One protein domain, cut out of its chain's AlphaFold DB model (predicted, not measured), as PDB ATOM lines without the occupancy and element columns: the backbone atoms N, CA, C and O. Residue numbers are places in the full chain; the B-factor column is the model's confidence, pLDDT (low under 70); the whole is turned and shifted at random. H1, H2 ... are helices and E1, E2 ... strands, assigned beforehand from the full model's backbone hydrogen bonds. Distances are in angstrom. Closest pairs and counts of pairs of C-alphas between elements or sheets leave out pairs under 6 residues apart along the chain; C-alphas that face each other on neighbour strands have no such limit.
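AT A GLANCE: This is residues 5 to 176 of the 214 residues of an uncharacterized protein of Rhizophagus clarus (UniProt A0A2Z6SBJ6). Picture one long, twisted sheet of six strands, with H1 and H3 over one face and H2 over the other. The long E3 is at its heart, H1 is near one end of the long axis, and a big loop, residues 35 to 66, makes the other end, where its residues 40 to 41 pair with residues 172 to 173. The printed part has 172 residues, in the order H1 E1 E2 E3 E4 H2 E5 E6 H3, and the class is mixed, helices and strands, with under half of the residues in named elements. The sheet is branched and mixed, with parallel and antiparallel pairs. The whole is elongated, 55 by 33 by 32 A, and only just compact, close to loose, with a radius of gyration of the C-alphas of 18.4 A.

IN THESE COORDINATES: Find C-alpha 5 at (24.848, -31.541, -26.859); from there H1 runs to residue 16, 16.0 A. E1 is residues 21 to 28, 22.9 A, and E2 residues 32 to 34. Find C-alpha 67 at (-4.348, -24.201, -0.448), where E3 begins; it ends at residue 77, 32.1 A on. E4 is residues 90 to 98, 26.2 A; H2 residues 106 to 120, 20.8 A; E5 residues 129 to 134, 16.2 A; E6 residues 145 to 147. H3, residues 156 to 168, 18.7 A, ends at C-alpha 168, (-5.835, -26.743, -15.711).

HOW THE PARTS SIT: Start at E3, which has three neighbours: E1 and E2 on one side, beside residues 72 to 77 and 67 to 69, and E4 on the other side, beside 69 to 77. E2, E3 and E4 form a meander, each strand the antiparallel neighbour of the one before, and two hairpins; look for N 32 and O 69 at 2.8 A, and N 72 and O 95 at 2.8 A. E1 is antiparallel to E3, with N 75 and O 25 at 2.8 A. On the other side of E1, E5 is parallel, with N 24 and O 131 at 2.8 A; E6 is parallel to E5, with N 146 and O 132 at 3.2 A. H3 is on the sheet at a height of 8.3 A, over E1 and E3; its closest C-alphas to E1 are Ala 157 and Ala 26, 5.2 A. H1 is on the same face, at a height of 9.7 A, along the strands at 17 degrees to E1 on the local plane. H2 is on the opposite face, at a height of 8.5 A, slantwise to the strands. In H1, H2 and H3 every O i to N i+4 pair is within hydrogen-bond range.

THE WHOLE: The two farthest C-alphas, those of Lys 16 and Glu 56, are 55.2 A apart. The printed part has no cut; the links E2 to E3 and E3 to E4 are long. Mean pLDDT of the printed part is 78.1; look for values under 70 at residues 5 to 6, 42 to 49, 52 to 64 and 135 to 153.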
ATOM      1  N   GLY A   5      24.134 -30.284 -27.075       55.41
ATOM      2  CA  GLY A   5      24.848 -31.541 -26.859       55.41
ATOM      3  C   GLY A   5      24.327 -32.356 -25.673       55.41
ATOM      4  O   GLY A   5      24.344 -33.574 -25.738       55.41
ATOM      5  N   ARG A   6      23.829 -31.728 -24.595       65.12
ATOM      6  CA  ARG A   6      23.554 -32.441 -23.328       65.12
ATOM      7  C   ARG A   6      22.407 -33.443 -23.434       65.12
ATOM      8  O   ARG A   6      22.581 -34.592 -23.051       65.12
ATOM      9  N   PHE A   7      21.275 -33.022 -23.994       74.06
ATOM     10  CA  PHE A   7      20.163 -33.933 -24.260       74.06
ATOM     11  C   PHE A   7      20.517 -34.925 -25.377       74.06
ATOM     12  O   PHE A   7      20.162 -36.090 -25.292       74.06
ATOM     13  N   ASN A   8      21.292 -34.513 -26.388       78.12
ATOM     14  CA  ASN A   8      21.756 -35.429 -27.436       78.12
ATOM     15  C   ASN A   8      22.602 -36.582 -26.876       78.12
ATOM     16  O   ASN A   8      22.346 -37.722 -27.239       78.12
ATOM     17  N   TYR A   9      23.533 -36.314 -25.957       80.06
ATOM     18  CA  TYR A   9      24.335 -37.367 -25.325       80.06
ATOM     19  C   TYR A   9      23.495 -38.316 -24.468       80.06
ATOM     20  O   TYR A   9      23.727 -39.519 -24.507       80.06
ATOM     21  N   GLU A  10      22.521 -37.803 -23.709       81.69
ATOM     22  CA  GLU A  10      21.587 -38.652 -22.955       81.69
ATOM     23  C   GLU A  10      20.791 -39.561 -23.890       81.69
ATOM     24  O   GLU A  10      20.679 -40.761 -23.649       81.69
ATOM     25  N   ARG A  11      20.282 -39.010 -24.993       87.31
ATOM     26  CA  ARG A  11      19.558 -39.783 -26.001       87.31
ATOM     27  C   ARG A  11      20.443 -40.847 -26.652       87.31
ATOM     28  O   ARG A  11      20.028 -41.994 -26.745       87.31
ATOM     29  N   GLU A  12      21.667 -40.504 -27.046       89.56
ATOM     30  CA  GLU A  12      22.635 -41.461 -27.601       89.56
ATOM     31  C   GLU A  12      23.016 -42.557 -26.597       89.56
ATOM     32  O   GLU A  12      23.123 -43.725 -26.969       89.56
ATOM     33  N   PHE A  13      23.191 -42.205 -25.320       88.56
ATOM     34  CA  PHE A  13      23.453 -43.163 -24.249       88.56
ATOM     35  C   PHE A  13      22.291 -44.146 -24.085       88.56
ATOM     36  O   PHE A  13      22.515 -45.356 -24.084       88.56
ATOM     37  N   ASN A  14      21.061 -43.637 -23.997       91.44
ATOM     38  CA  ASN A  14      19.874 -44.471 -23.837       91.44
ATOM     39  C   ASN A  14      19.601 -45.321 -25.088       91.44
ATOM     40  O   ASN A  14      19.243 -46.478 -24.936       91.44
ATOM     41  N   ILE A  15      19.867 -44.835 -26.309       94.12
ATOM     42  CA  ILE A  15      19.832 -45.681 -27.522       94.12
ATOM     43  C   ILE A  15      20.860 -46.814 -27.416       94.12
ATOM     44  O   ILE A  15      20.557 -47.970 -27.691       94.12
ATOM     45  N   LYS A  16      22.096 -46.499 -27.013       93.56
ATOM     46  CA  LYS A  16      23.181 -47.487 -26.942       93.56
ATOM     47  C   LYS A  16      22.911 -48.590 -25.913       93.56
ATOM     48  O   LYS A  16      23.349 -49.720 -26.118       93.56
ATOM     49  N   TYR A  17      22.242 -48.259 -24.813       91.06
ATOM     50  CA  TYR A  17      21.941 -49.181 -23.717       91.06
ATOM     51  C   TYR A  17      20.441 -49.456 -23.569       91.06
ATOM     52  O   TYR A  17      20.007 -49.798 -22.475       91.06
ATOM     53  N   GLN A  18      19.674 -49.349 -24.658       91.88
ATOM     54  CA  GLN A  18      18.207 -49.396 -24.674       91.88
ATOM     55  C   GLN A  18      17.623 -50.593 -23.914       91.88
ATOM     56  O   GLN A  18      16.720 -50.415 -23.101       91.88
ATOM     57  N   ASP A  19      18.191 -51.788 -24.095       90.06
ATOM     58  CA  ASP A  19      17.738 -53.021 -23.427       90.06
ATOM     59  C   ASP A  19      17.976 -53.022 -21.903       90.06
ATOM     60  O   ASP A  19      17.431 -53.846 -21.170       90.06
ATOM     61  N   TYR A  20      18.819 -52.110 -21.418       89.38
ATOM     62  CA  TYR A  20      19.276 -52.030 -20.033       89.38
ATOM     63  C   TYR A  20      18.836 -50.744 -19.327       89.38
ATOM     64  O   TYR A  20      19.018 -50.637 -18.112       89.38
ATOM     65  N   SER A  21      18.291 -49.768 -20.056       90.75
ATOM     66  CA  SER A  21      17.990 -48.433 -19.541       90.75
ATOM     67  C   SER A  21      16.500 -48.140 -19.465       90.75
ATOM     68  O   SER A  21      15.772 -48.281 -20.440       90.75
ATOM     69  N   CYS A  22      16.068 -47.620 -18.320       91.12
ATOM     70  CA  CYS A  22      14.820 -46.893 -18.169       91.12
ATOM     71  C   CYS A  22      15.118 -45.396 -18.285       91.12
ATOM     72  O   CYS A  22      15.813 -44.852 -17.425       91.12
ATOM     73  N   PHE A  23      14.585 -44.729 -19.313       92.38
ATOM     74  CA  PHE A  23      14.762 -43.290 -19.480       92.38
ATOM     75  C   PHE A  23      13.539 -42.533 -18.963       92.38
ATOM     76  O   PHE A  23      12.436 -42.676 -19.486       92.38
ATOM     77  N   ILE A  24      13.738 -41.738 -17.914       91.38
ATOM     78  CA  ILE A  24      12.701 -40.925 -17.291       91.38
ATOM     79  C   ILE A  24      13.015 -39.451 -17.502       91.38
ATOM     80  O   ILE A  24      14.138 -38.997 -17.299       91.38
ATOM     81  N   SER A  25      11.987 -38.692 -17.846       89.94
ATOM     82  CA  SER A  25      11.994 -37.239 -17.829       89.94
ATOM     83  C   SER A  25      10.957 -36.757 -16.820       89.94
ATOM     84  O   SER A  25       9.828 -37.246 -16.828       89.94
ATOM     85  N   ALA A  26      11.321 -35.832 -15.936       87.62
ATOM     86  CA  ALA A  26      10.416 -35.349 -14.896       87.62
ATOM     87  C   ALA A  26      10.523 -33.838 -14.673       87.62
ATOM     88  O   ALA A  26      11.574 -33.243 -14.920       87.62
ATOM     89  N   ASP A  27       9.418 -33.225 -14.245       83.88
ATOM     90  CA  ASP A  27       9.310 -31.787 -13.969       83.88
ATOM     91  C   ASP A  27       8.213 -31.494 -12.926       83.88
ATOM     92  O   ASP A  27       7.208 -32.211 -12.829       83.88
ATOM     93  N   ASP A  28       8.397 -30.420 -12.158       73.75
ATOM     94  CA  ASP A  28       7.436 -29.876 -11.196       73.75
ATOM     95  C   ASP A  28       7.408 -28.345 -11.270       73.75
ATOM     96  O   ASP A  28       8.349 -27.682 -10.858       73.75
ATOM     97  N   LYS A  29       6.325 -27.730 -11.771       70.62
ATOM     98  CA  LYS A  29       6.271 -26.248 -11.817       70.62
ATOM     99  C   LYS A  29       4.912 -25.587 -11.690       70.62
ATOM    100  O   LYS A  29       4.850 -24.412 -11.324       70.62
ATOM    101  N   HIS A  30       3.819 -26.263 -12.024       72.44
ATOM    102  CA  HIS A  30       2.522 -25.593 -12.000       72.44
ATOM    103  C   HIS A  30       1.916 -25.635 -10.605       72.44
ATOM    104  O   HIS A  30       1.992 -26.651  -9.927       72.44
ATOM    105  N   LYS A  31       1.310 -24.524 -10.191       78.50
ATOM    106  CA  LYS A  31       0.533 -24.432  -8.960       78.50
ATOM    107  C   LYS A  31      -0.921 -24.217  -9.340       78.50
ATOM    108  O   LYS A  31      -1.245 -23.233 -10.001       78.50
ATOM    109  N   VAL A  32      -1.774 -25.136  -8.915       80.06
ATOM    110  CA  VAL A  32      -3.225 -25.032  -9.029       80.06
ATOM    111  C   VAL A  32      -3.739 -24.500  -7.705       80.06
ATOM    112  O   VAL A  32      -3.536 -25.121  -6.661       80.06
ATOM    113  N   LEU A  33      -4.346 -23.322  -7.748       80.50
ATOM    114  CA  LEU A  33      -4.964 -22.728  -6.572       80.50
ATOM    115  C   LEU A  33      -6.263 -23.466  -6.254       80.50
ATOM    116  O   LEU A  33      -6.994 -23.848  -7.165       80.50
ATOM    117  N   ILE A  34      -6.537 -23.641  -4.967       80.88
ATOM    118  CA  ILE A  34      -7.804 -24.175  -4.474       80.88
ATOM    119  C   ILE A  34      -8.528 -23.039  -3.763       80.88
ATOM    120  O   ILE A  34      -7.955 -22.404  -2.871       80.88
ATOM    121  N   GLY A  35      -9.765 -22.775  -4.176       79.38
ATOM    122  CA  GLY A  35     -10.618 -21.793  -3.521       79.38
ATOM    123  C   GLY A  35     -11.212 -22.312  -2.212       79.38
ATOM    124  O   GLY A  35     -11.448 -23.512  -2.063       79.38
ATOM    125  N   GLU A  36     -11.413 -21.413  -1.248       78.31
ATOM    126  CA  GLU A  36     -11.980 -21.762   0.060       78.31
ATOM    127  C   GLU A  36     -13.491 -21.995   0.022       78.31
ATOM    128  O   GLU A  36     -13.944 -23.067   0.403       78.31
ATOM    129  N   ASP A  37     -14.250 -20.996  -0.428       76.06
ATOM    130  CA  ASP A  37     -15.719 -21.037  -0.462       76.06
ATOM    131  C   ASP A  37     -16.285 -21.179  -1.871       76.06
ATOM    132  O   ASP A  37     -17.482 -21.404  -2.034       76.06
ATOM    133  N   VAL A  38     -15.445 -20.946  -2.879       74.12
ATOM    134  CA  VAL A  38     -15.869 -20.928  -4.272       74.12
ATOM    135  C   VAL A  38     -14.783 -21.499  -5.174       74.12
ATOM    136  O   VAL A  38     -13.598 -21.357  -4.854       74.12
ATOM    137  N   PRO A  39     -15.127 -22.051  -6.347       74.44
ATOM    138  CA  PRO A  39     -14.131 -22.586  -7.261       74.44
ATOM    139  C   PRO A  39     -13.243 -21.474  -7.825       74.44
ATOM    140  O   PRO A  39     -13.734 -20.494  -8.388       74.44
ATOM    141  N   VAL A  40     -11.920 -21.647  -7.751       73.25
ATOM    142  CA  VAL A  40     -10.955 -20.687  -8.317       73.25
ATOM    143  C   VAL A  40     -10.177 -21.321  -9.467       73.25
ATOM    144  O   VAL A  40      -9.667 -22.431  -9.344       73.25
ATOM    145  N   SER A  41     -10.065 -20.603 -10.592       71.12
ATOM    146  CA  SER A  41      -9.246 -20.998 -11.750       71.12
ATOM    147  C   SER A  41      -8.037 -20.087 -11.936       71.12
ATOM    148  O   SER A  41      -8.132 -18.865 -11.787       71.12
ATOM    149  N   THR A  42      -6.912 -20.653 -12.367       62.56
ATOM    150  CA  THR A  42      -5.679 -19.911 -12.650       62.56
ATOM    151  C   THR A  42      -5.725 -19.284 -14.051       62.56
ATOM    152  O   THR A  42      -5.182 -19.799 -15.025       62.56
ATOM    153  N   GLY A  43      -6.384 -18.128 -14.179       58.81
ATOM    154  CA  GLY A  43      -6.496 -17.437 -15.466       58.81
ATOM    155  C   GLY A  43      -6.887 -15.968 -15.351       58.81
ATOM    156  O   GLY A  43      -8.024 -15.630 -15.043       58.81
ATOM    157  N   VAL A  44      -5.960 -15.066 -15.683       48.81
ATOM    158  CA  VAL A  44      -6.235 -13.627 -15.799       48.81
ATOM    159  C   VAL A  44      -6.917 -13.373 -17.148       48.81
ATOM    160  O   VAL A  44      -6.232 -13.038 -18.111       48.81
ATOM    161  N   ARG A  45      -8.227 -13.646 -17.253       52.25
ATOM    162  CA  ARG A  45      -9.214 -13.191 -18.274       52.25
ATOM    163  C   ARG A  45     -10.364 -14.201 -18.347       52.25
ATOM    164  O   ARG A  45     -10.100 -15.396 -18.377       52.25
ATOM    165  N   ASN A  46     -11.602 -13.711 -18.485       54.12
ATOM    166  CA  ASN A  46     -12.814 -14.514 -18.715       54.12
ATOM    167  C   ASN A  46     -12.617 -15.524 -19.861       54.12
ATOM    168  O   ASN A  46     -12.759 -15.186 -21.038       54.12
ATOM    169  N   LYS A  47     -12.286 -16.765 -19.515       64.50
ATOM    170  CA  LYS A  47     -12.274 -17.922 -20.408       64.50
ATOM    171  C   LYS A  47     -13.328 -18.909 -19.917       64.50
ATOM    172  O   LYS A  47     -13.786 -18.822 -18.785       64.50
ATOM    173  N   LYS A  48     -13.753 -19.817 -20.796       66.06
ATOM    174  CA  LYS A  48     -14.655 -20.902 -20.401       66.06
ATOM    175  C   LYS A  48     -13.918 -21.799 -19.408       66.06
ATOM    176  O   LYS A  48     -12.844 -22.295 -19.742       66.06
ATOM    177  N   THR A  49     -14.520 -21.994 -18.244       69.81
ATOM    178  CA  THR A  49     -13.963 -22.769 -17.137       69.81
ATOM    179  C   THR A  49     -14.898 -23.929 -16.827       69.81
ATOM    180  O   THR A  49     -16.111 -23.753 -16.734       69.81
ATOM    181  N   LEU A  50     -14.329 -25.121 -16.720       72.44
ATOM    182  CA  LEU A  50     -14.946 -26.317 -16.181       72.44
ATOM    183  C   LEU A  50     -14.962 -26.192 -14.659       72.44
ATOM    184  O   LEU A  50     -13.923 -25.988 -14.030       72.44
ATOM    185  N   ALA A  51     -16.148 -26.320 -14.089       71.31
ATOM    186  CA  ALA A  51     -16.381 -26.394 -12.658       71.31
ATOM    187  C   ALA A  51     -17.249 -27.621 -12.368       71.31
ATOM    188  O   ALA A  51     -17.775 -28.249 -13.296       71.31
ATOM    189  N   SER A  52     -17.392 -27.962 -11.088       69.44
ATOM    190  CA  SER A  52     -18.349 -28.982 -10.663       69.44
ATOM    191  C   SER A  52     -19.754 -28.647 -11.177       69.44
ATOM    192  O   SER A  52     -20.147 -27.482 -11.225       69.44
ATOM    193  N   ALA A  53     -20.518 -29.674 -11.553       67.38
ATOM    194  CA  ALA A  53     -21.902 -29.504 -11.993       67.38
ATOM    195  C   ALA A  53     -22.822 -28.995 -10.866       67.38
ATOM    196  O   ALA A  53     -23.890 -28.461 -11.151       67.38
ATOM    197  N   GLU A  54     -22.401 -29.164  -9.609       65.31
ATOM    198  CA  GLU A  54     -23.179 -28.850  -8.407       65.31
ATOM    199  C   GLU A  54     -22.790 -27.509  -7.748       65.31
ATOM    200  O   GLU A  54     -23.306 -27.188  -6.683       65.31
ATOM    201  N   GLY A  55     -21.927 -26.699  -8.379       58.69
ATOM    202  CA  GLY A  55     -21.433 -25.432  -7.821       58.69
ATOM    203  C   GLY A  55     -21.812 -24.193  -8.641       58.69
ATOM    204  O   GLY A  55     -21.929 -24.243  -9.869       58.69
ATOM    205  N   GLU A  56     -21.975 -23.051  -7.971       60.28
ATOM    206  CA  GLU A  56     -22.107 -21.753  -8.638       60.28
ATOM    207  C   GLU A  56     -20.713 -21.254  -9.058       60.28
ATOM    208  O   GLU A  56     -19.804 -21.123  -8.238       60.28
ATOM    209  N   ILE A  57     -20.514 -20.976 -10.351       59.12
ATOM    210  CA  ILE A  57     -19.244 -20.410 -10.829       59.12
ATOM    211  C   ILE A  57     -19.211 -18.932 -10.447       59.12
ATOM    212  O   ILE A  57     -19.756 -18.083 -11.156       59.12
ATOM    213  N   THR A  58     -18.536 -18.617  -9.347       59.75
ATOM    214  CA  THR A  58     -18.322 -17.234  -8.912       59.75
ATOM    215  C   THR A  58     -16.866 -16.817  -9.093       59.75
ATOM    216  O   THR A  58     -15.950 -17.629  -8.984       59.75
ATOM    217  N   ALA A  59     -16.639 -15.539  -9.384       57.06
ATOM    218  CA  ALA A  59     -15.295 -14.983  -9.471       57.06
ATOM    219  C   ALA A  59     -14.854 -14.482  -8.091       57.06
ATOM    220  O   ALA A  59     -15.370 -13.472  -7.617       57.06
ATOM    221  N   SER A  60     -13.872 -15.152  -7.491       61.75
ATOM    222  CA  SER A  60     -13.228 -14.703  -6.254       61.75
ATOM    223  C   SER A  60     -11.838 -14.138  -6.504       61.75
ATOM    224  O   SER A  60     -11.154 -14.496  -7.466       61.75
ATOM    225  N   ASN A  61     -11.436 -13.193  -5.655       56.75
ATOM    226  CA  ASN A  61     -10.112 -12.590  -5.717       56.75
ATOM    227  C   ASN A  61      -9.035 -13.551  -5.153       56.75
ATOM    228  O   ASN A  61      -9.331 -14.642  -4.666       56.75
ATOM    229  N   HIS A  62      -7.769 -13.139  -5.229       59.41
ATOM    230  CA  HIS A  62      -6.626 -13.935  -4.765       59.41
ATOM    231  C   HIS A  62      -6.637 -14.210  -3.245       59.41
ATOM    232  O   HIS A  62      -5.953 -15.119  -2.782       59.41
ATOM    233  N   ASP A  63      -7.409 -13.460  -2.455       62.91
ATOM    234  CA  ASP A  63      -7.442 -13.620  -0.996       62.91
ATOM    235  C   ASP A  63      -8.215 -14.883  -0.564       62.91
ATOM    236  O   ASP A  63      -8.077 -15.321   0.574       62.91
ATOM    237  N   PHE A  64      -8.964 -15.510  -1.482       66.56
ATOM    238  CA  PHE A  64      -9.752 -16.728  -1.240       66.56
ATOM    239  C   PHE A  64      -9.009 -18.033  -1.570       66.56
ATOM    240  O   PHE A  64      -9.640 -19.084  -1.686       66.56
ATOM    241  N   THR A  65      -7.684 -17.999  -1.763       72.69
ATOM    242  CA  THR A  65      -6.886 -19.202  -2.061       72.69
ATOM    243  C   THR A  65      -5.768 -19.397  -1.043       72.69
ATOM    244  O   THR A  65      -4.723 -18.753  -1.133       72.69
ATOM    245  N   LYS A  66      -5.971 -20.312  -0.086       78.62
ATOM    246  CA  LYS A  66      -4.966 -20.679   0.934       78.62
ATOM    247  C   LYS A  66      -4.224 -21.979   0.630       78.62
ATOM    248  O   LYS A  66      -3.099 -22.180   1.083       78.62
ATOM    249  N   LEU A  67      -4.857 -22.870  -0.131       81.00
ATOM    250  CA  LEU A  67      -4.348 -24.201  -0.448       81.00
ATOM    251  C   LEU A  67      -3.919 -24.265  -1.915       81.00
ATOM    252  O   LEU A  67      -4.484 -23.596  -2.783       81.00
ATOM    253  N   LEU A  68      -2.886 -25.065  -2.185       81.69
ATOM    254  CA  LEU A  68      -2.317 -25.209  -3.520       81.69
ATOM    255  C   LEU A  68      -1.979 -26.668  -3.812       81.69
ATOM    256  O   LEU A  68      -1.277 -27.319  -3.029       81.69
ATOM    257  N   LEU A  69      -2.371 -27.138  -4.992       84.06
ATOM    258  CA  LEU A  69      -1.907 -28.398  -5.558       84.06
ATOM    259  C   LEU A  69      -0.756 -28.142  -6.524       84.06
ATOM    260  O   LEU A  69      -0.824 -27.261  -7.378       84.06
ATOM    261  N   THR A  70       0.291 -28.947  -6.413       83.56
ATOM    262  CA  THR A  70       1.411 -28.951  -7.350       83.56
ATOM    263  C   THR A  70       1.384 -30.264  -8.130       83.56
ATOM    264  O   THR A  70       1.749 -31.301  -7.569       83.56
ATOM    265  N   PRO A  71       0.922 -30.278  -9.394       85.31
ATOM    266  CA  PRO A  71       1.167 -31.396 -10.290       85.31
ATOM    267  C   PRO A  71       2.666 -31.578 -10.540       85.31
ATOM    268  O   PRO A  71       3.398 -30.628 -10.821       85.31
ATOM    269  N   SER A  72       3.094 -32.828 -10.483       85.75
ATOM    270  CA  SER A  72       4.422 -33.294 -10.849       85.75
ATOM    271  C   SER A  72       4.267 -34.352 -11.929       85.75
ATOM    272  O   SER A  72       3.446 -35.263 -11.796       85.75
ATOM    273  N   VAL A  73       5.018 -34.203 -13.016       89.06
ATOM    274  CA  VAL A  73       4.928 -35.078 -14.183       89.06
ATOM    275  C   VAL A  73       6.178 -35.915 -14.300       89.06
ATOM    276  O   VAL A  73       7.289 -35.397 -14.234       89.06
ATOM    277  N   THR A  74       5.963 -37.195 -14.578       92.06
ATOM    278  CA  THR A  74       7.005 -38.165 -14.889       92.06
ATOM    279  C   THR A  74       6.656 -38.844 -16.208       92.06
ATOM    280  O   THR A  74       5.658 -39.559 -16.301       92.06
ATOM    281  N   LEU A  75       7.476 -38.636 -17.233       93.38
ATOM    282  CA  LEU A  75       7.414 -39.346 -18.503       93.38
ATOM    283  C   LEU A  75       8.426 -40.492 -18.493       93.38
ATOM    284  O   LEU A  75       9.631 -40.256 -18.431       93.38
ATOM    285  N   PHE A  76       7.934 -41.720 -18.617       94.50
ATOM    286  CA  PHE A  76       8.740 -42.866 -19.031       94.50
ATOM    287  C   PHE A  76       8.844 -42.821 -20.546       94.50
ATOM    288  O   PHE A  76       7.834 -42.999 -21.220       94.50
ATOM    289  N   ILE A  77      10.038 -42.538 -21.053       94.19
ATOM    290  CA  ILE A  77      10.287 -42.353 -22.478       94.19
ATOM    291  C   ILE A  77      10.422 -43.725 -23.135       94.19
ATOM    292  O   ILE A  77      11.253 -44.536 -22.721       94.19
ATOM    293  N   ASP A  78       9.648 -43.948 -24.192       94.81
ATOM    294  CA  ASP A  78       9.868 -45.060 -25.109       94.81
ATOM    295  C   ASP A  78      11.131 -44.740 -25.910       94.81
ATOM    296  O   ASP A  78      11.118 -43.924 -26.832       94.81
ATOM    297  N   ILE A  79      12.262 -45.318 -25.498       94.00
ATOM    298  CA  ILE A  79      13.556 -45.064 -26.135       94.00
ATOM    299  C   ILE A  79      13.482 -45.588 -27.578       94.00
ATOM    300  O   ILE A  79      13.282 -46.791 -27.755       94.00
ATOM    301  N   PRO A  80      13.648 -44.740 -28.607       94.81
ATOM    302  CA  PRO A  80      13.638 -45.181 -29.995       94.81
ATOM    303  C   PRO A  80      14.967 -45.827 -30.403       94.81
ATOM    304  O   PRO A  80      15.978 -45.700 -29.715       94.81
ATOM    305  N   TYR A  81      15.000 -46.457 -31.580       93.56
ATOM    306  CA  TYR A  81      16.230 -47.042 -32.133       93.56
ATOM    307  C   TYR A  81      17.166 -46.001 -32.771       93.56
ATOM    308  O   TYR A  81      18.358 -46.263 -32.949       93.56
ATOM    309  N   ASN A  82      16.648 -44.824 -33.140       93.25
ATOM    310  CA  ASN A  82      17.403 -43.776 -33.823       93.25
ATOM    311  C   ASN A  82      17.264 -42.416 -33.122       93.25
ATOM    312  O   ASN A  82      16.186 -42.017 -32.693       93.25
ATOM    313  N   ILE A  83      18.353 -41.645 -33.085       90.88
ATOM    314  CA  ILE A  83      18.413 -40.301 -32.484       90.88
ATOM    315  C   ILE A  83      17.475 -39.277 -33.146       90.88
ATOM    316  O   ILE A  83      17.130 -38.257 -32.543       90.88
ATOM    317  N   SER A  84      17.092 -39.539 -34.397       91.12
ATOM    318  CA  SER A  84      16.202 -38.691 -35.196       91.12
ATOM    319  C   SER A  84      14.720 -38.936 -34.902       91.12
ATOM    320  O   SER A  84      13.885 -38.132 -35.309       91.12
ATOM    321  N   GLU A  85      14.390 -40.032 -34.216       93.75
ATOM    322  CA  GLU A  85      13.028 -40.340 -33.782       93.75
ATOM    323  C   GLU A  85      12.652 -39.548 -32.517       93.75
ATOM    324  O   GLU A  85      13.464 -38.845 -31.906       93.75
ATOM    325  N   SER A  86      11.372 -39.617 -32.155       89.75
ATOM    326  CA  SER A  86      10.812 -38.888 -31.022       89.75
ATOM    327  C   SER A  86      11.239 -39.515 -29.693       89.75
ATOM    328  O   SER A  86      11.153 -40.719 -29.502       89.75
ATOM    329  N   PHE A  87      11.664 -38.664 -28.758       90.25
ATOM    330  CA  PHE A  87      11.906 -39.003 -27.347       90.25
ATOM    331  C   PHE A  87      10.828 -38.394 -26.438       90.25
ATOM    332  O   PHE A  87      11.044 -38.167 -25.250       90.25
ATOM    333  N   TYR A  88       9.689 -38.037 -27.029       89.75
ATOM    334  CA  TYR A  88       8.548 -37.443 -26.338       89.75
ATOM    335  C   TYR A  88       7.359 -38.406 -26.270       89.75
ATOM    336  O   TYR A  88       6.298 -38.016 -25.788       89.75
ATOM    337  N   ASP A  89       7.546 -39.635 -26.750       92.25
ATOM    338  CA  ASP A  89       6.569 -40.712 -26.681       92.25
ATOM    339  C   ASP A  89       6.867 -41.614 -25.482       92.25
ATOM    340  O   ASP A  89       8.011 -41.726 -25.033       92.25
ATOM    341  N   GLY A  90       5.812 -42.215 -24.941       93.00
ATOM    342  CA  GLY A  90       5.882 -43.115 -23.802       93.00
ATOM    343  C   GLY A  90       4.763 -42.892 -22.798       93.00
ATOM    344  O   GLY A  90       3.717 -42.309 -23.105       93.00
ATOM    345  N   LYS A  91       4.956 -43.396 -21.578       94.56
ATOM    346  CA  LYS A  91       3.912 -43.399 -20.550       94.56
ATOM    347  C   LYS A  91       4.080 -42.243 -19.576       94.56
ATOM    348  O   LYS A  91       5.111 -42.100 -18.922       94.56
ATOM    349  N   VAL A  92       3.019 -41.455 -19.446       93.06
ATOM    350  CA  VAL A  92       2.958 -40.305 -18.544       93.06
ATOM    351  C   VAL A  92       2.306 -40.699 -17.227       93.06
ATOM    352  O   VAL A  92       1.227 -41.290 -17.210       93.06
ATOM    353  N   TYR A  93       2.937 -40.301 -16.130       92.25
ATOM    354  CA  TYR A  93       2.365 -40.318 -14.792       92.25
ATOM    355  C   TYR A  93       2.296 -38.893 -14.256       92.25
ATOM    356  O   TYR A  93       3.223 -38.104 -14.440       92.25
ATOM    357  N   VAL A  94       1.189 -38.578 -13.589       88.88
ATOM    358  CA  VAL A  94       0.951 -37.276 -12.966       88.88
ATOM    359  C   VAL A  94       0.618 -37.514 -11.504       88.88
ATOM    360  O   VAL A  94      -0.313 -38.257 -11.198       88.88
ATOM    361  N   TYR A  95       1.372 -36.882 -10.612       86.75
ATOM    362  CA  TYR A  95       1.071 -36.839  -9.186       86.75
ATOM    363  C   TYR A  95       0.618 -35.441  -8.802       86.75
ATOM    364  O   TYR A  95       1.317 -34.471  -9.080       86.75
ATOM    365  N   TYR A  96      -0.518 -35.340  -8.120       84.31
ATOM    366  CA  TYR A  96      -0.949 -34.103  -7.481       84.31
ATOM    367  C   TYR A  96      -0.447 -34.098  -6.046       84.31
ATOM    368  O   TYR A  96      -0.681 -35.042  -5.296       84.31
ATOM    369  N   LYS A  97       0.293 -33.051  -5.688       83.00
ATOM    370  CA  LYS A  97       0.904 -32.913  -4.367       83.00
ATOM    371  C   LYS A  97       0.270 -31.751  -3.637       83.00
ATOM    372  O   LYS A  97       0.175 -30.651  -4.181       83.00
ATOM    373  N   ASN A  98      -0.095 -31.963  -2.383       84.25
ATOM    374  CA  ASN A  98      -0.497 -30.881  -1.503       84.25
ATOM    375  C   ASN A  98       0.735 -30.061  -1.099       84.25
ATOM    376  O   ASN A  98       1.548 -30.489  -0.282       84.25
ATOM    377  N   THR A  99       0.846 -28.840  -1.614       81.44
ATOM    378  CA  THR A  99       2.002 -27.958  -1.370       81.44
ATOM    379  C   THR A  99       2.209 -27.649   0.122       81.44
ATOM    380  O   THR A  99       3.328 -27.374   0.565       81.44
ATOM    381  N   VAL A 100       1.142 -27.709   0.925       82.25
ATOM    382  CA  VAL A 100       1.180 -27.442   2.366       82.25
ATOM    383  C   VAL A 100       1.908 -28.571   3.095       82.25
ATOM    384  O   VAL A 100       2.891 -28.308   3.781       82.25
ATOM    385  N   PHE A 101       1.492 -29.828   2.924       83.00
ATOM    386  CA  PHE A 101       2.014 -30.955   3.721       83.00
ATOM    387  C   PHE A 101       3.005 -31.855   2.983       83.00
ATOM    388  O   PHE A 101       3.633 -32.724   3.592       83.00
ATOM    389  N   GLN A 102       3.146 -31.676   1.673       80.75
ATOM    390  CA  GLN A 102       3.977 -32.507   0.815       80.75
ATOM    391  C   GLN A 102       5.045 -31.663   0.104       80.75
ATOM    392  O   GLN A 102       5.033 -31.570  -1.122       80.75
ATOM    393  N   PRO A 103       5.986 -31.048   0.853       76.88
ATOM    394  CA  PRO A 103       7.055 -30.273   0.238       76.88
ATOM    395  C   PRO A 103       7.935 -31.161  -0.650       76.88
ATOM    396  O   PRO A 103       8.195 -32.330  -0.333       76.88
ATOM    397  N   SER A 104       8.409 -30.571  -1.747       76.06
ATOM    398  CA  SER A 104       9.387 -31.162  -2.655       76.06
ATOM    399  C   SER A 104      10.681 -31.493  -1.905       76.06
ATOM    400  O   SER A 104      11.251 -30.638  -1.229       76.06
ATOM    401  N   SER A 105      11.148 -32.738  -2.012       78.50
ATOM    402  CA  SER A 105      12.444 -33.170  -1.480       78.50
ATOM    403  C   SER A 105      13.033 -34.289  -2.333       78.50
ATOM    404  O   SER A 105      12.291 -35.071  -2.931       78.50
ATOM    405  N   ALA A 106      14.364 -34.391  -2.347       78.56
ATOM    406  CA  ALA A 106      15.096 -35.425  -3.078       78.56
ATOM    407  C   ALA A 106      14.567 -36.834  -2.777       78.56
ATOM    408  O   ALA A 106      14.230 -37.596  -3.679       78.56
ATOM    409  N   LEU A 107      14.433 -37.157  -1.485       81.25
ATOM    410  CA  LEU A 107      13.986 -38.468  -1.009       81.25
ATOM    411  C   LEU A 107      12.556 -38.796  -1.443       81.25
ATOM    412  O   LEU A 107      12.262 -39.946  -1.777       81.25
ATOM    413  N   ARG A 108      11.669 -37.795  -1.455       83.19
ATOM    414  CA  ARG A 108      10.293 -37.969  -1.918       83.19
ATOM    415  C   ARG A 108      10.282 -38.314  -3.403       83.19
ATOM    416  O   ARG A 108       9.712 -39.338  -3.763       83.19
ATOM    417  N   TYR A 109      10.974 -37.528  -4.228       81.44
ATOM    418  CA  TYR A 109      11.090 -37.792  -5.662       81.44
ATOM    419  C   TYR A 109      11.695 -39.169  -5.948       81.44
ATOM    420  O   TYR A 109      11.131 -39.934  -6.723       81.44
ATOM    421  N   SER A 110      12.772 -39.547  -5.256       83.25
ATOM    422  CA  SER A 110      13.366 -40.885  -5.379       83.25
ATOM    423  C   SER A 110      12.375 -42.003  -5.042       83.25
ATOM    424  O   SER A 110      12.317 -43.012  -5.746       83.25
ATOM    425  N   THR A 111      11.563 -41.823  -3.996       87.25
ATOM    426  CA  THR A 111      10.528 -42.795  -3.603       87.25
ATOM    427  C   THR A 111       9.410 -42.876  -4.643       87.25
ATOM    428  O   THR A 111       8.964 -43.968  -4.989       87.25
ATOM    429  N   GLU A 112       8.973 -41.734  -5.173       87.62
ATOM    430  CA  GLU A 112       7.973 -41.663  -6.241       87.62
ATOM    431  C   GLU A 112       8.462 -42.385  -7.499       87.62
ATOM    432  O   GLU A 112       7.755 -43.250  -8.017       87.62
ATOM    433  N   TYR A 113       9.693 -42.117  -7.947       88.00
ATOM    434  CA  TYR A 113      10.283 -42.808  -9.093       88.00
ATOM    435  C   TYR A 113      10.412 -44.310  -8.849       88.00
ATOM    436  O   TYR A 113      10.035 -45.094  -9.715       88.00
ATOM    437  N   PHE A 114      10.867 -44.731  -7.667       87.75
ATOM    438  CA  PHE A 114      10.957 -46.148  -7.314       87.75
ATOM    439  C   PHE A 114       9.591 -46.847  -7.378       87.75
ATOM    440  O   PHE A 114       9.459 -47.919  -7.971       87.75
ATOM    441  N   ASN A 115       8.550 -46.225  -6.823       91.00
ATOM    442  CA  ASN A 115       7.190 -46.761  -6.864       91.00
ATOM    443  C   ASN A 115       6.653 -46.845  -8.298       91.00
ATOM    444  O   ASN A 115       6.079 -47.868  -8.678       91.00
ATOM    445  N   LEU A 116       6.878 -45.807  -9.108       92.12
ATOM    446  CA  LEU A 116       6.503 -45.802 -10.521       92.12
ATOM    447  C   LEU A 116       7.255 -46.866 -11.321       92.12
ATOM    448  O   LEU A 116       6.642 -47.548 -12.135       92.12
ATOM    449  N   MET A 117       8.552 -47.062 -11.071       90.19
ATOM    450  CA  MET A 117       9.342 -48.112 -11.717       90.19
ATOM    451  C   MET A 117       8.808 -49.503 -11.369       90.19
ATOM    452  O   MET A 117       8.569 -50.308 -12.265       90.19
ATOM    453  N   ASN A 118       8.536 -49.771 -10.090       90.31
ATOM    454  CA  ASN A 118       7.936 -51.039  -9.666       90.31
ATOM    455  C   ASN A 118       6.542 -51.258 -10.269       90.31
ATOM    456  O   ASN A 118       6.141 -52.396 -10.512       90.31
ATOM    457  N   HIS A 119       5.788 -50.184 -10.508       91.88
ATOM    458  CA  HIS A 119       4.502 -50.263 -11.187       91.88
ATOM    459  C   HIS A 119       4.660 -50.537 -12.692       91.88
ATOM    460  O   HIS A 119       4.005 -51.435 -13.218       91.88
ATOM    461  N   GLN A 120       5.547 -49.804 -13.371       89.94
ATOM    462  CA  GLN A 120       5.823 -49.918 -14.806       89.94
ATOM    463  C   GLN A 120       6.355 -51.307 -15.174       89.94
ATOM    464  O   GLN A 120       5.884 -51.918 -16.129       89.94
ATOM    465  N   TYR A 121       7.299 -51.821 -14.386       89.88
ATOM    466  CA  TYR A 121       7.965 -53.101 -14.616       89.88
ATOM    467  C   TYR A 121       7.408 -54.213 -13.722       89.88
ATOM    468  O   TYR A 121       8.072 -55.213 -13.499       89.88
ATOM    469  N   ARG A 122       6.169 -54.105 -13.221       89.81
ATOM    470  CA  ARG A 122       5.578 -55.109 -12.309       89.81
ATOM    471  C   ARG A 122       5.678 -56.554 -12.825       89.81
ATOM    472  O   ARG A 122       5.767 -57.486 -12.031       89.81
ATOM    473  N   SER A 123       5.624 -56.741 -14.142       89.56
ATOM    474  CA  SER A 123       5.644 -58.054 -14.802       89.56
ATOM    475  C   SER A 123       6.942 -58.336 -15.568       89.56
ATOM    476  O   SER A 123       6.976 -59.266 -16.370       89.56
ATOM    477  N   GLN A 124       7.987 -57.531 -15.370       87.06
ATOM    478  CA  GLN A 124       9.251 -57.600 -16.107       87.06
ATOM    479  C   GLN A 124      10.435 -57.321 -15.164       87.06
ATOM    480  O   GLN A 124      10.257 -56.703 -14.118       87.06
ATOM    481  N   PRO A 125      11.658 -57.777 -15.473       86.62
ATOM    482  CA  PRO A 125      12.822 -57.373 -14.695       86.62
ATOM    483  C   PRO A 125      13.030 -55.856 -14.792       86.62
ATOM    484  O   PRO A 125      12.860 -55.261 -15.856       86.62
ATOM    485  N   LEU A 126      13.412 -55.233 -13.674       86.38
ATOM    486  CA  LEU A 126      13.780 -53.820 -13.654       86.38
ATOM    487  C   LEU A 126      15.042 -53.602 -14.504       86.38
ATOM    488  O   LEU A 126      16.021 -54.335 -14.316       86.38
ATOM    489  N   PRO A 127      15.061 -52.591 -15.391       87.81
ATOM    490  CA  PRO A 127      16.273 -52.225 -16.105       87.81
ATOM    491  C   PRO A 127      17.383 -51.853 -15.112       87.81
ATOM    492  O   PRO A 127      17.124 -51.114 -14.157       87.81
ATOM    493  N   PRO A 128      18.619 -52.345 -15.302       85.62
ATOM    494  CA  PRO A 128      19.724 -52.072 -14.385       85.62
ATOM    495  C   PRO A 128      20.199 -50.612 -14.416       85.62
ATOM    496  O   PRO A 128      20.920 -50.192 -13.513       85.62
ATOM    497  N   ILE A 129      19.829 -49.842 -15.443       87.75
ATOM    498  CA  ILE A 129      20.210 -48.440 -15.601       87.75
ATOM    499  C   ILE A 129      18.953 -47.573 -15.520       87.75
ATOM    500  O   ILE A 129      18.018 -47.738 -16.298       87.75
ATOM    501  N   LEU A 130      18.953 -46.606 -14.607       88.00
ATOM    502  CA  LEU A 130      17.987 -45.512 -14.588       88.00
ATOM    503  C   LEU A 130      18.672 -44.252 -15.129       88.00
ATOM    504  O   LEU A 130      19.648 -43.789 -14.544       88.00
ATOM    505  N   SER A 131      18.172 -43.712 -16.238       88.38
ATOM    506  CA  SER A 131      18.569 -42.403 -16.766       88.38
ATOM    507  C   SER A 131      17.476 -41.404 -16.413       88.38
ATOM    508  O   SER A 131      16.319 -41.628 -16.765       88.38
ATOM    509  N   LEU A 132      17.818 -40.317 -15.722       86.50
ATOM    510  CA  LEU A 132      16.840 -39.330 -15.263       86.50
ATOM    511  C   LEU A 132      17.190 -37.931 -15.783       86.50
ATOM    512  O   LEU A 132      18.239 -37.373 -15.464       86.50
ATOM    513  N   TYR A 133      16.264 -37.333 -16.523       86.00
ATOM    514  CA  TYR A 133      16.372 -35.972 -17.030       86.00
ATOM    515  C   TYR A 133      15.394 -35.056 -16.290       86.00
ATOM    516  O   TYR A 133      14.179 -35.222 -16.379       86.00
ATOM    517  N   THR A 134      15.924 -34.098 -15.534       80.31
ATOM    518  CA  THR A 134      15.138 -33.122 -14.751       80.31
ATOM    519  C   THR A 134      15.650 -31.710 -15.014       80.31
ATOM    520  O   THR A 134      16.699 -31.519 -15.623       80.31
ATOM    521  N   ASP A 135      14.925 -30.682 -14.601       69.25
ATOM    522  CA  ASP A 135      15.312 -29.287 -14.825       69.25
ATOM    523  C   ASP A 135      16.248 -28.718 -13.734       69.25
ATOM    524  O   ASP A 135      16.997 -27.779 -14.013       69.25
ATOM    525  N   GLY A 136      16.308 -29.333 -12.547       59.53
ATOM    526  CA  GLY A 136      17.246 -28.947 -11.489       59.53
ATOM    527  C   GLY A 136      16.783 -29.265 -10.069       59.53
ATOM    528  O   GLY A 136      16.380 -28.354  -9.356       59.53
ATOM    529  N   GLY A 137      16.903 -30.525  -9.636       54.19
ATOM    530  CA  GLY A 137      16.703 -30.926  -8.235       54.19
ATOM    531  C   GLY A 137      18.016 -31.097  -7.460       54.19
ATOM    532  O   GLY A 137      19.050 -31.424  -8.046       54.19
ATOM    533  N   ASP A 138      17.965 -30.884  -6.145       47.66
ATOM    534  CA  ASP A 138      19.058 -31.168  -5.206       47.66
ATOM    535  C   ASP A 138      18.973 -32.654  -4.821       47.66
ATOM    536  O   ASP A 138      18.007 -33.056  -4.177       47.66
ATOM    537  N   PHE A 139      19.889 -33.500  -5.304       52.66
ATOM    538  CA  PHE A 139      19.847 -34.957  -5.100       52.66
ATOM    539  C   PHE A 139      21.142 -35.456  -4.442       52.66
ATOM    540  O   PHE A 139      22.223 -35.287  -5.004       52.66
ATOM    541  N   ASP A 140      21.030 -36.141  -3.296       39.38
ATOM    542  CA  ASP A 140      22.175 -36.642  -2.511       39.38
ATOM    543  C   ASP A 140      22.879 -37.877  -3.121       39.38
ATOM    544  O   ASP A 140      24.010 -38.197  -2.753       39.38
ATOM    545  N   MET A 141      22.238 -38.598  -4.050       40.06
ATOM    546  CA  MET A 141      22.798 -39.801  -4.687       40.06
ATOM    547  C   MET A 141      22.435 -39.869  -6.178       40.06
ATOM    548  O   MET A 141      21.266 -39.795  -6.551       40.06
ATOM    549  N   LEU A 142      23.458 -40.014  -7.027       44.34
ATOM    550  CA  LEU A 142      23.392 -39.883  -8.485       44.34
ATOM    551  C   LEU A 142      23.493 -41.250  -9.189       44.34
ATOM    552  O   LEU A 142      24.559 -41.863  -9.190       44.34
ATOM    553  N   ILE A 143      22.435 -41.669  -9.887       56.81
ATOM    554  CA  ILE A 143      22.527 -42.572 -11.049       56.81
ATOM    555  C   ILE A 143      22.125 -41.718 -12.251       56.81
ATOM    556  O   ILE A 143      20.998 -41.243 -12.280       56.81
ATOM    557  N   ALA A 144      23.087 -41.424 -13.137       57.78
ATOM    558  CA  ALA A 144      22.980 -40.562 -14.327       57.78
ATOM    559  C   ALA A 144      21.762 -39.608 -14.343       57.78
ATOM    560  O   ALA A 144      20.842 -39.764 -15.143       57.78
ATOM    561  N   VAL A 145      21.774 -38.622 -13.440       54.91
ATOM    562  CA  VAL A 145      20.842 -37.490 -13.467       54.91
ATOM    563  C   VAL A 145      21.549 -36.325 -14.152       54.91
ATOM    564  O   VAL A 145      22.588 -35.857 -13.672       54.91
ATOM    565  N   ARG A 146      21.025 -35.838 -15.277       56.72
ATOM    566  CA  ARG A 146      21.490 -34.574 -15.868       56.72
ATOM    567  C   ARG A 146      20.379 -33.550 -15.799       56.72
ATOM    568  O   ARG A 146      19.288 -33.746 -16.321       56.72
ATOM    569  N   THR A 147      20.700 -32.436 -15.155       52.25
ATOM    570  CA  THR A 147      19.800 -31.300 -15.051       52.25
ATOM    571  C   THR A 147      19.853 -30.465 -16.333       52.25
ATOM    572  O   THR A 147      20.901 -30.369 -16.991       52.25
ATOM    573  N   ALA A 148      18.740 -29.824 -16.684       55.66
ATOM    574  CA  ALA A 148      18.627 -28.872 -17.788       55.66
ATOM    575  C   ALA A 148      18.563 -27.407 -17.303       55.66
ATOM    576  O   ALA A 148      17.651 -26.677 -17.705       55.66
ATOM    577  N   PRO A 149      19.510 -26.921 -16.470       54.19
ATOM    578  CA  PRO A 149      19.422 -25.575 -15.926       54.19
ATOM    579  C   PRO A 149      19.445 -24.559 -17.076       54.19
ATOM    580  O   PRO A 149      20.300 -24.620 -17.972       54.19
ATOM    581  N   ASN A 150      18.471 -23.646 -17.063       56.25
ATOM    582  CA  ASN A 150      18.207 -22.639 -18.102       56.25
ATOM    583  C   ASN A 150      17.819 -23.192 -19.492       56.25
ATOM    584  O   ASN A 150      17.802 -22.443 -20.467       56.25
ATOM    585  N   HIS A 151      17.515 -24.488 -19.604       65.94
ATOM    586  CA  HIS A 151      17.105 -25.159 -20.847       65.94
ATOM    587  C   HIS A 151      15.947 -26.134 -20.603       65.94
ATOM    588  O   HIS A 151      15.862 -27.177 -21.248       65.94
ATOM    589  N   SER A 152      15.061 -25.800 -19.666       64.81
ATOM    590  CA  SER A 152      13.936 -26.648 -19.263       64.81
ATOM    591  C   SER A 152      13.026 -27.031 -20.441       64.81
ATOM    592  O   SER A 152      12.507 -28.136 -20.482       64.81
ATOM    593  N   TRP A 153      12.955 -26.200 -21.490       68.69
ATOM    594  CA  TRP A 153      12.264 -26.506 -22.752       68.69
ATOM    595  C   TRP A 153      12.752 -27.784 -23.468       68.69
ATOM    596  O   TRP A 153      12.012 -28.344 -24.276       68.69
ATOM    597  N   CYS A 154      13.978 -28.252 -23.200       74.62
ATOM    598  CA  CYS A 154      14.486 -29.527 -23.715       74.62
ATOM    599  C   CYS A 154      13.882 -30.735 -22.989       74.62
ATOM    600  O   CYS A 154      13.881 -31.823 -23.559       74.62
ATOM    601  N   ASN A 155      13.404 -30.557 -21.752       79.06
ATOM    602  CA  ASN A 155      12.847 -31.606 -20.907       79.06
ATOM    603  C   ASN A 155      11.511 -32.094 -21.488       79.06
ATOM    604  O   ASN A 155      10.564 -31.307 -21.560       79.06
ATOM    605  N   PRO A 156      11.390 -33.367 -21.907       78.69
ATOM    606  CA  PRO A 156      10.128 -33.901 -22.418       78.69
ATOM    607  C   PRO A 156       8.923 -33.691 -21.496       78.69
ATOM    608  O   PRO A 156       7.844 -33.328 -21.973       78.69
ATOM    609  N   ALA A 157       9.128 -33.810 -20.185       82.38
ATOM    610  CA  ALA A 157       8.129 -33.529 -19.168       82.38
ATOM    611  C   ALA A 157       7.601 -32.091 -19.242       82.38
ATOM    612  O   ALA A 157       6.411 -31.893 -19.039       82.38
ATOM    613  N   GLU A 158       8.408 -31.099 -19.636       81.12
ATOM    614  CA  GLU A 158       7.961 -29.702 -19.724       81.12
ATOM    615  C   GLU A 158       6.915 -29.494 -20.840       81.12
ATOM    616  O   GLU A 158       5.992 -28.681 -20.712       81.12
ATOM    617  N   ARG A 159       6.983 -30.278 -21.930       81.94
ATOM    618  CA  ARG A 159       5.940 -30.270 -22.976       81.94
ATOM    619  C   ARG A 159       4.627 -30.848 -22.459       81.94
ATOM    620  O   ARG A 159       3.570 -30.283 -22.731       81.94
ATOM    621  N   ILE A 160       4.690 -31.941 -21.703       83.31
ATOM    622  CA  ILE A 160       3.512 -32.567 -21.088       83.31
ATOM    623  C   ILE A 160       2.922 -31.647 -20.019       83.31
ATOM    624  O   ILE A 160       1.718 -31.396 -20.021       83.31
ATOM    625  N   MET A 161       3.773 -31.069 -19.171       82.25
ATOM    626  CA  MET A 161       3.397 -30.049 -18.197       82.25
ATOM    627  C   MET A 161       2.697 -28.881 -18.875       82.25
ATOM    628  O   MET A 161       1.662 -28.442 -18.398       82.25
ATOM    629  N   SER A 162       3.189 -28.406 -20.021       79.25
ATOM    630  CA  SER A 162       2.525 -27.332 -20.768       79.25
ATOM    631  C   SER A 162       1.094 -27.706 -21.171       79.25
ATOM    632  O   SER A 162       0.189 -26.891 -21.015       79.25
ATOM    633  N   VAL A 163       0.865 -28.937 -21.641       82.69
ATOM    634  CA  VAL A 163      -0.480 -29.438 -21.985       82.69
ATOM    635  C   VAL A 163      -1.371 -29.522 -20.746       82.69
ATOM    636  O   VAL A 163      -2.507 -29.050 -20.779       82.69
ATOM    637  N   ILE A 164      -0.848 -30.062 -19.644       80.69
ATOM    638  CA  ILE A 164      -1.561 -30.133 -18.363       80.69
ATOM    639  C   ILE A 164      -1.911 -28.727 -17.872       80.69
ATOM    640  O   ILE A 164      -3.055 -28.481 -17.506       80.69
ATOM    641  N   ASN A 165      -0.985 -27.776 -17.958       76.75
ATOM    642  CA  ASN A 165      -1.206 -26.384 -17.578       76.75
ATOM    643  C   ASN A 165      -2.306 -25.742 -18.425       76.75
ATOM    644  O   ASN A 165      -3.150 -25.033 -17.888       76.75
ATOM    645  N   TYR A 166      -2.332 -25.999 -19.737       77.25
ATOM    646  CA  TYR A 166      -3.421 -25.535 -20.598       77.25
ATOM    647  C   TYR A 166      -4.772 -26.142 -20.214       77.25
ATOM    648  O   TYR A 166      -5.774 -25.432 -20.247       77.25
ATOM    649  N   GLY A 167      -4.806 -27.422 -19.835       75.69
ATOM    650  CA  GLY A 167      -6.013 -28.063 -19.317       75.69
ATOM    651  C   GLY A 167      -6.476 -27.430 -18.004       75.69
ATOM    652  O   GLY A 167      -7.634 -27.040 -17.882       75.69
ATOM    653  N   LEU A 168      -5.556 -27.258 -17.054       75.62
ATOM    654  CA  LEU A 168      -5.835 -26.743 -15.711       75.62
ATOM    655  C   LEU A 168      -6.199 -25.253 -15.690       75.62
ATOM    656  O   LEU A 168      -6.969 -24.841 -14.832       75.62
ATOM    657  N   GLN A 169      -5.744 -24.452 -16.661       72.31
ATOM    658  CA  GLN A 169      -6.201 -23.061 -16.828       72.31
ATOM    659  C   GLN A 169      -7.721 -22.946 -16.985       72.31
ATOM    660  O   GLN A 169      -8.303 -21.912 -16.661       72.31
ATOM    661  N   GLY A 170      -8.353 -23.979 -17.542       72.00
ATOM    662  CA  GLY A 170      -9.793 -24.053 -17.724       72.00
ATOM    663  C   GLY A 170     -10.496 -24.822 -16.615       72.00
ATOM    664  O   GLY A 170     -11.633 -25.201 -16.839       72.00
ATOM    665  N   VAL A 171      -9.864 -25.097 -15.474       77.12
ATOM    666  CA  VAL A 171     -10.470 -25.836 -14.358       77.12
ATOM    667  C   VAL A 171     -10.510 -24.936 -13.129       77.12
ATOM    668  O   VAL A 171      -9.513 -24.298 -12.792       77.12
ATOM    669  N   ALA A 172     -11.665 -24.882 -12.468       80.25
ATOM    670  CA  ALA A 172     -11.807 -24.258 -11.159       80.25
ATOM    671  C   ALA A 172     -11.977 -25.327 -10.080       80.25
ATOM    672  O   ALA A 172     -12.766 -26.257 -10.254       80.25
ATOM    673  N   ILE A 173     -11.233 -25.187  -8.982       79.06
ATOM    674  CA  ILE A 173     -11.248 -26.133  -7.862       79.06
ATOM    675  C   ILE A 173     -11.597 -25.378  -6.581       79.06
ATOM    676  O   ILE A 173     -11.072 -24.290  -6.331       79.06
ATOM    677  N   GLU A 174     -12.467 -25.975  -5.776       83.06
ATOM    678  CA  GLU A 174     -12.766 -25.579  -4.402       83.06
ATOM    679  C   GLU A 174     -12.496 -26.751  -3.463       83.06
ATOM    680  O   GLU A 174     -12.522 -27.911  -3.884       83.06
ATOM    681  N   ARG A 175     -12.194 -26.446  -2.203       83.31
ATOM    682  CA  ARG A 175     -12.123 -27.470  -1.162       83.31
ATOM    683  C   ARG A 175     -13.521 -27.777  -0.641       83.31
ATOM    684  O   ARG A 175     -14.382 -26.904  -0.595       83.31
ATOM    685  N   GLU A 176     -13.705 -28.992  -0.155       80.31
ATOM    686  CA  GLU A 176     -14.843 -29.286   0.707       80.31
ATOM    687  C   GLU A 176     -14.643 -28.610   2.075       80.31
ATOM    688  O   GLU A 176     -13.507 -28.435   2.548       80.31
TER     689      GLU A 176